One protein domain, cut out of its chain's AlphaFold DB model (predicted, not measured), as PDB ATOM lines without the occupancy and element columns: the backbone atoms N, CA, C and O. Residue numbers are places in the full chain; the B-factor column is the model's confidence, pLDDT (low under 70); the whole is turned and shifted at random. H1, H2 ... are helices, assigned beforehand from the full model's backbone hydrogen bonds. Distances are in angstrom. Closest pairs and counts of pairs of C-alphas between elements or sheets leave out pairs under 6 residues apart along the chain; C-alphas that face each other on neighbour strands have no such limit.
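What this domain is: This is residues 129 to 154 and 161 to 195 of the 216 residues of the protein "DUF4296 domain-containing protein" of Rikenellaceae bacterium (UniProt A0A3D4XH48). A helix, H3, stands free as an arm at one end of a rod-like outline, while at the other end a small body holds two shorter helices, H1 and H2, which meet in a corner amid loops. The printed part has 61 residues with three named helices in the order H1, H2, H3 and no named strand; its class is all helix, with under half of the residues in the named helices. It is loose, with a radius of gyration of the C-alphas of 15.2 A and spans of 53 by 21 by 18 A.

How they stand to each other: H3, residues 182 to 192, is apart from H2, residues 171 to 177, and from H1, residues 136 to 145. H1 and H2 touch, closest at the C-alphas of Lys 136 and Asn 177, 5.8 A apart, at a steep tilt of 67 degrees, opposite ways. In H1, H2 and H3 every O i to N i+4 pair is within hydrogen-bond range.

Where its parts are: H3 is 14.7 A long and ends at C-alpha 192 (182.959, 256.319, 245.630). H2 is 10.1 A long. H1 is 14.4 A long and begins at C-alpha 136 (193.563, 256.944, 221.793).

The domain as a whole: Residues 180 to 195 stand free. Residues 155 to 160 are not printed, and C-alphas 154 and 161 are 12.7 A apart across this cut. The link from H2 to H3 is tight. The pLDDT is under 70 at residues 152 to 154, 161 to 166 and 179 to 195.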
ATOM      1  N   GLY A 129     190.291 261.793 207.038       77.88
ATOM      2  CA  GLY A 129     190.167 260.854 205.913       77.88
ATOM      3  C   GLY A 129     191.466 260.143 205.507       77.88
ATOM      4  O   GLY A 129     191.460 259.353 204.567       77.88
ATOM      5  N   GLU A 130     192.581 260.409 206.182       82.94
ATOM      6  CA  GLU A 130     193.869 259.774 205.904       82.94
ATOM      7  C   GLU A 130     194.019 258.466 206.697       82.94
ATOM      8  O   GLU A 130     193.517 258.321 207.817       82.94
ATOM      9  N   ILE A 131     194.742 257.497 206.128       78.19
ATOM     10  CA  ILE A 131     195.043 256.215 206.780       78.19
ATOM     11  C   ILE A 131     196.182 256.438 207.785       78.19
ATOM     12  O   ILE A 131     197.353 256.222 207.482       78.19
ATOM     13  N   ILE A 132     195.838 256.911 208.985       79.12
ATOM     14  CA  ILE A 132     196.793 257.205 210.064       79.12
ATOM     15  C   ILE A 132     196.390 256.471 211.341       79.12
ATOM     16  O   ILE A 132     195.216 256.409 211.712       79.12
ATOM     17  N   LEU A 133     197.389 255.950 212.054       77.94
ATOM     18  CA  LEU A 133     197.205 255.421 213.399       77.94
ATOM     19  C   LEU A 133     197.069 256.579 214.400       77.94
ATOM     20  O   LEU A 133     198.054 257.191 214.810       77.94
ATOM     21  N   TYR A 134     195.837 256.878 214.802       77.06
ATOM     22  CA  TYR A 134     195.565 257.875 215.836       77.06
ATOM     23  C   TYR A 134     195.902 257.347 217.230       77.06
ATOM     24  O   TYR A 134     195.546 256.209 217.578       77.06
ATOM     25  N   ASN A 135     196.479 258.216 218.068       82.12
ATOM     26  CA  ASN A 135     196.506 257.979 219.509       82.12
ATOM     27  C   ASN A 135     195.060 257.891 220.034       82.12
ATOM     28  O   ASN A 135     194.148 258.510 219.487       82.12
ATOM     29  N   LYS A 136     194.847 257.148 221.115       78.50
ATOM     30  CA  LYS A 136     193.563 256.944 221.793       78.50
ATOM     31  C   LYS A 136     192.756 258.242 221.965       78.50
ATOM     32  O   LYS A 136     191.599 258.312 221.562       78.50
ATOM     33  N   SER A 137     193.379 259.301 222.483       79.69
ATOM     34  CA  SER A 137     192.708 260.595 222.685       79.69
ATOM     35  C   SER A 137     192.353 261.295 221.368       79.69
ATOM     36  O   SER A 137     191.253 261.820 221.225       79.69
ATOM     37  N   GLU A 138     193.256 261.277 220.384       83.31
ATOM     38  CA  GLU A 138     193.010 261.881 219.066       83.31
ATOM     39  C   GLU A 138     191.923 261.131 218.296       83.31
ATOM     40  O   GLU A 138     191.129 261.750 217.597       83.31
ATOM     41  N   ARG A 139     191.850 259.807 218.464       81.12
ATOM     42  CA  ARG A 139     190.815 258.951 217.881       81.12
ATOM     43  C   ARG A 139     189.440 259.338 218.412       81.12
ATOM     44  O   ARG A 139     188.531 259.566 217.620       81.12
ATOM     45  N   ALA A 140     189.298 259.450 219.733       81.62
ATOM     46  CA  ALA A 140     188.052 259.890 220.355       81.62
ATOM     47  C   ALA A 140     187.662 261.309 219.908       81.62
ATOM     48  O   ALA A 140     186.510 261.545 219.549       81.62
ATOM     49  N   LEU A 141     188.623 262.236 219.850       85.00
ATOM     50  CA  LEU A 141     188.378 263.597 219.367       85.00
ATOM     51  C   LEU A 141     187.987 263.636 217.886       85.00
ATOM     52  O   LEU A 141     187.043 264.339 217.539       85.00
ATOM     53  N   ARG A 142     188.643 262.858 217.017       86.50
ATOM     54  CA  ARG A 142     188.260 262.724 215.603       86.50
ATOM     55  C   ARG A 142     186.816 262.261 215.473       86.50
ATOM     56  O   ARG A 142     186.083 262.815 214.666       86.50
ATOM     57  N   TRP A 143     186.410 261.290 216.288       83.56
ATOM     58  CA  TRP A 143     185.037 260.788 216.320       83.56
ATOM     59  C   TRP A 143     184.009 261.828 216.757       83.56
ATOM     60  O   TRP A 143     182.952 261.917 216.145       83.56
ATOM     61  N   ILE A 144     184.313 262.614 217.789       85.50
ATOM     62  CA  ILE A 144     183.415 263.669 218.277       85.50
ATOM     63  C   ILE A 144     183.295 264.801 217.249       85.50
ATOM     64  O   ILE A 144     182.207 265.324 217.033       85.50
ATOM     65  N   LEU A 145     184.412 265.187 216.628       87.38
ATOM     66  CA  LEU A 145     184.475 266.347 215.740       87.38
ATOM     67  C   LEU A 145     184.009 266.039 214.316       87.38
ATOM     68  O   LEU A 145     183.377 266.884 213.688       87.38
ATOM     69  N   VAL A 146     184.358 264.865 213.785       88.50
ATOM     70  CA  VAL A 146     184.104 264.493 212.386       88.50
ATOM     71  C   VAL A 146     183.716 263.009 212.277       88.50
ATOM     72  O   VAL A 146     184.481 262.199 211.746       88.50
ATOM     73  N   PRO A 147     182.520 262.622 212.757       84.88
ATOM     74  CA  PRO A 147     182.070 261.227 212.737       84.88
ATOM     75  C   PRO A 147     181.830 260.678 211.323       84.88
ATOM     76  O   PRO A 147     181.813 259.467 211.124       84.88
ATOM     77  N   GLU A 148     181.637 261.553 210.336       83.56
ATOM     78  CA  GLU A 148     181.285 261.176 208.963       83.56
ATOM     79  C   GLU A 148     182.501 260.953 208.054       83.56
ATOM     80  O   GLU A 148     182.366 260.352 206.989       83.56
ATOM     81  N   ARG A 149     183.697 261.422 208.443       82.12
ATOM     82  CA  ARG A 149     184.912 261.223 207.639       82.12
ATOM     83  C   ARG A 149     185.616 259.939 208.046       82.12
ATOM     84  O   ARG A 149     186.082 259.788 209.175       82.12
ATOM     85  N   TYR A 150     185.738 259.050 207.069       74.94
ATOM     86  CA  TYR A 150     186.413 257.769 207.196       74.94
ATOM     87  C   TYR A 150     187.613 257.702 206.256       74.94
ATOM     88  O   TYR A 150     187.553 258.267 205.161       74.94
ATOM     89  N   PRO A 151     188.683 256.992 206.645       73.62
ATOM     90  CA  PRO A 151     189.755 256.675 205.721       73.62
ATOM     91  C   PRO A 151     189.213 255.842 204.557       73.62
ATOM     92  O   PRO A 151     188.616 254.785 204.767       73.62
ATOM     93  N   SER A 152     189.400 256.324 203.327       65.38
ATOM     94  CA  SER A 152     189.040 255.582 202.118       65.38
ATOM     95  C   SER A 152     190.100 254.517 201.836       65.38
ATOM     96  O   SER A 152     191.272 254.848 201.644       65.38
ATOM     97  N   PHE A 153     189.701 253.248 201.786       64.25
ATOM     98  CA  PHE A 153     190.596 252.148 201.433       64.25
ATOM     99  C   PHE A 153     190.438 251.787 199.955       64.25
ATOM    100  O   PHE A 153     189.334 251.512 199.497       64.25
ATOM    101  N   ASN A 154     191.556 251.707 199.230       61.31
ATOM    102  CA  ASN A 154     191.588 251.195 197.853       61.31
ATOM    103  C   ASN A 154     191.828 249.670 197.795       61.31
ATOM    104  O   ASN A 154     192.080 249.126 196.725       61.31
ATOM    105  N   LEU A 161     193.932 245.524 209.843       64.50
ATOM    106  CA  LEU A 161     193.670 246.966 209.691       64.50
ATOM    107  C   LEU A 161     192.440 247.446 210.485       64.50
ATOM    108  O   LEU A 161     192.119 248.637 210.474       64.50
ATOM    109  N   SER A 162     191.783 246.542 211.225       64.81
ATOM    110  CA  SER A 162     190.601 246.850 212.045       64.81
ATOM    111  C   SER A 162     190.838 247.955 213.078       64.81
ATOM    112  O   SER A 162     189.916 248.710 213.367       64.81
ATOM    113  N   GLU A 163     192.063 248.096 213.597       65.69
ATOM    114  CA  GLU A 163     192.415 249.110 214.606       65.69
ATOM    115  C   GLU A 163     192.347 250.548 214.076       65.69
ATOM    116  O   GLU A 163     192.063 251.483 214.829       65.69
ATOM    117  N   ILE A 164     192.572 250.728 212.771       67.44
ATOM    118  CA  ILE A 164     192.515 252.031 212.090       67.44
ATOM    119  C   ILE A 164     191.054 252.452 211.861       67.44
ATOM    120  O   ILE A 164     190.745 253.645 211.831       67.44
ATOM    121  N   PHE A 165     190.146 251.477 211.746       68.75
ATOM    122  CA  PHE A 165     188.716 251.688 211.508       68.75
ATOM    123  C   PHE A 165     187.864 251.600 212.783       68.75
ATOM    124  O   PHE A 165     186.642 251.555 212.705       68.75
ATOM    125  N   GLU A 166     188.461 251.575 213.976       68.31
ATOM    126  CA  GLU A 166     187.662 251.444 215.195       68.31
ATOM    127  C   GLU A 166     186.685 252.614 215.351       68.31
ATOM    128  O   GLU A 166     187.084 253.781 215.444       68.31
ATOM    129  N   THR A 167     185.400 252.275 215.431       74.31
ATOM    130  CA  THR A 167     184.294 253.208 215.646       74.31
ATOM    131  C   THR A 167     183.634 252.959 217.004       74.31
ATOM    132  O   THR A 167     183.652 251.822 217.474       74.31
ATOM    133  N   PRO A 168     182.977 253.955 217.630       77.12
ATOM    134  CA  PRO A 168     182.215 253.749 218.866       77.12
ATOM    135  C   PRO A 168     181.099 252.700 218.751       77.12
ATOM    136  O   PRO A 168     180.615 252.209 219.767       77.12
ATOM    137  N   LEU A 169     180.689 252.327 217.532       75.31
ATOM    138  CA  LEU A 169     179.729 251.246 217.295       75.31
ATOM    139  C   LEU A 169     180.354 249.854 217.509       75.31
ATOM    140  O   LEU A 169     179.636 248.867 217.653       75.31
ATOM    141  N   MET A 170     181.684 249.752 217.544       77.56
ATOM    142  CA  MET A 170     182.420 248.499 217.705       77.56
ATOM    143  C   MET A 170     182.820 248.288 219.169       77.56
ATOM    144  O   MET A 170     183.455 249.144 219.783       77.56
ATOM    145  N   ALA A 171     182.558 247.102 219.726       77.12
ATOM    146  CA  ALA A 171     182.962 246.765 221.099       77.12
ATOM    147  C   ALA A 171     184.482 246.911 221.328       77.12
ATOM    148  O   ALA A 171     184.922 247.383 222.377       77.12
ATOM    149  N   LYS A 172     185.291 246.577 220.311       75.94
ATOM    150  CA  LYS A 172     186.757 246.710 220.335       75.94
ATOM    151  C   LYS A 172     187.213 248.159 220.562       75.94
ATOM    152  O   LYS A 172     188.164 248.382 221.307       75.94
ATOM    153  N   TRP A 173     186.487 249.141 220.016       78.25
ATOM    154  CA  TRP A 173     186.773 250.560 220.245       78.25
ATOM    155  C   TRP A 173     186.663 250.913 221.724       78.25
ATOM    156  O   TRP A 173     187.549 251.580 222.251       78.25
ATOM    157  N   TRP A 174     185.626 250.433 222.416       77.00
ATOM    158  CA  TRP A 174     185.473 250.671 223.852       77.00
ATOM    159  C   TRP A 174     186.600 250.007 224.635       77.00
ATOM    160  O   TRP A 174     187.233 250.668 225.448       77.00
ATOM    161  N   ILE A 175     186.950 248.756 224.335       77.19
ATOM    162  CA  ILE A 175     188.064 248.060 225.006       77.19
ATOM    163  C   ILE A 175     189.378 248.855 224.873       77.19
ATOM    164  O   ILE A 175     190.110 249.036 225.852       77.19
ATOM    165  N   ASN A 176     189.646 249.411 223.692       74.50
ATOM    166  CA  ASN A 176     190.875 250.152 223.418       74.50
ATOM    167  C   ASN A 176     190.850 251.591 223.974       74.50
ATOM    168  O   ASN A 176     191.841 252.059 224.551       74.50
ATOM    169  N   ASN A 177     189.707 252.281 223.916       73.44
ATOM    170  CA  ASN A 177     189.549 253.664 224.383       73.44
ATOM    171  C   ASN A 177     189.145 253.790 225.864       73.44
ATOM    172  O   ASN A 177     189.315 254.854 226.452       73.44
ATOM    173  N   PHE A 178     188.740 252.713 226.534       71.69
ATOM    174  CA  PHE A 178     188.385 252.726 227.959       71.69
ATOM    175  C   PHE A 178     189.341 251.965 228.868       71.69
ATOM    176  O   PHE A 178     189.006 251.813 230.037       71.69
ATOM    177  N   LYS A 179     190.544 251.556 228.410       63.56
ATOM    178  CA  LYS A 179     191.597 251.101 229.344       63.56
ATOM    179  C   LYS A 179     191.676 252.070 230.522       63.56
ATOM    180  O   LYS A 179     192.089 253.218 230.343       63.56
ATOM    181  N   GLN A 180     191.178 251.593 231.660       56.00
ATOM    182  CA  GLN A 180     191.064 252.335 232.896       56.00
ATOM    183  C   GLN A 180     192.488 252.689 233.279       56.00
ATOM    184  O   GLN A 180     193.346 251.808 233.338       56.00
ATOM    185  N   ASP A 181     192.756 253.971 233.496       59.56
ATOM    186  CA  ASP A 181     193.931 254.340 234.265       59.56
ATOM    187  C   ASP A 181     193.714 253.714 235.639       59.56
ATOM    188  O   ASP A 181     192.910 254.205 236.431       59.56
ATOM    189  N   THR A 182     194.284 252.529 235.856       62.34
ATOM    190  CA  THR A 182     193.929 251.668 236.988       62.34
ATOM    191  C   THR A 182     194.159 252.410 238.291       62.34
ATOM    192  O   THR A 182     193.390 252.238 239.225       62.34
ATOM    193  N   THR A 183     195.130 253.321 238.335       63.19
ATOM    194  CA  THR A 183     195.394 254.193 239.483       63.19
ATOM    195  C   THR A 183     194.257 255.186 239.734       63.19
ATOM    196  O   THR A 183     193.730 255.267 240.842       63.19
ATOM    197  N   LYS A 184     193.800 255.897 238.702       61.16
ATOM    198  CA  LYS A 184     192.743 256.908 238.819       61.16
ATOM    199  C   LYS A 184     191.369 256.273 239.015       61.16
ATOM    200  O   LYS A 184     190.581 256.744 239.826       61.16
ATOM    201  N   PHE A 185     191.106 255.167 238.327       59.31
ATOM    202  CA  PHE A 185     189.882 254.385 238.467       59.31
ATOM    203  C   PHE A 185     189.792 253.711 239.844       59.31
ATOM    204  O   PHE A 185     188.738 253.747 240.471       59.31
ATOM    205  N   THR A 186     190.899 253.177 240.376       61.66
ATOM    206  CA  THR A 186     190.924 252.662 241.760       61.66
ATOM    207  C   THR A 186     190.772 253.772 242.790       61.66
ATOM    208  O   THR A 186     190.084 253.556 243.784       61.66
ATOM    209  N   MET A 187     191.329 254.968 242.559       61.00
ATOM    210  CA  MET A 187     191.060 256.132 243.412       61.00
ATOM    211  C   MET A 187     189.587 256.546 243.372       61.00
ATOM    212  O   MET A 187     189.013 256.783 244.430       61.00
ATOM    213  N   ILE A 188     188.959 256.576 242.192       62.69
ATOM    214  CA  ILE A 188     187.523 256.862 242.048       62.69
ATOM    215  C   ILE A 188     186.701 255.813 242.795       62.69
ATOM    216  O   ILE A 188     185.940 256.194 243.668       62.69
ATOM    217  N   LEU A 189     186.918 254.515 242.570       63.44
ATOM    218  CA  LEU A 189     186.198 253.449 243.282       63.44
ATOM    219  C   LEU A 189     186.429 253.471 244.803       63.44
ATOM    220  O   LEU A 189     185.522 253.179 245.587       63.44
ATOM    221  N   LYS A 190     187.646 253.814 245.247       61.06
ATOM    222  CA  LYS A 190     187.977 253.970 246.671       61.06
ATOM    223  C   LYS A 190     187.243 255.167 247.281       61.06
ATOM    224  O   LYS A 190     186.771 255.063 248.410       61.06
ATOM    225  N   ASN A 191     187.120 256.259 246.531       60.72
ATOM    226  CA  ASN A 191     186.422 257.471 246.952       60.72
ATOM    227  C   ASN A 191     184.898 257.353 246.799       60.72
ATOM    228  O   ASN A 191     184.177 257.942 247.583       60.72
ATOM    229  N   GLU A 192     184.390 256.549 245.870       58.81
ATOM    230  CA  GLU A 192     182.959 256.319 245.630       58.81
ATOM    231  C   GLU A 192     182.318 255.464 246.737       58.81
ATOM    232  O   GLU A 192     181.132 255.599 247.043       58.81
ATOM    233  N   LYS A 193     183.120 254.654 247.447       58.88
ATOM    234  CA  LYS A 193     182.703 254.073 248.737       58.88
ATOM    235  C   LYS A 193     182.384 255.146 249.782       58.88
ATOM    236  O   LYS A 193     181.587 254.888 250.683       58.88
ATOM    237  N   ASN A 194     182.965 256.338 249.659       58.88
ATOM    238  CA  ASN A 194     182.598 257.501 250.445       58.88
ATOM    239  C   ASN A 194     181.470 258.247 249.711       58.88
ATOM    240  O   ASN A 194     181.708 259.152 248.921       58.88
ATOM    241  N   ARG A 195     180.217 257.855 249.971       56.31
ATOM    242  CA  ARG A 195     179.006 258.450 249.363       56.31
ATOM    243  C   ARG A 195     178.707 259.883 249.831       56.31
ATOM    244  O   ARG A 195     177.581 260.350 249.678       56.31
TER     245      ARG A 195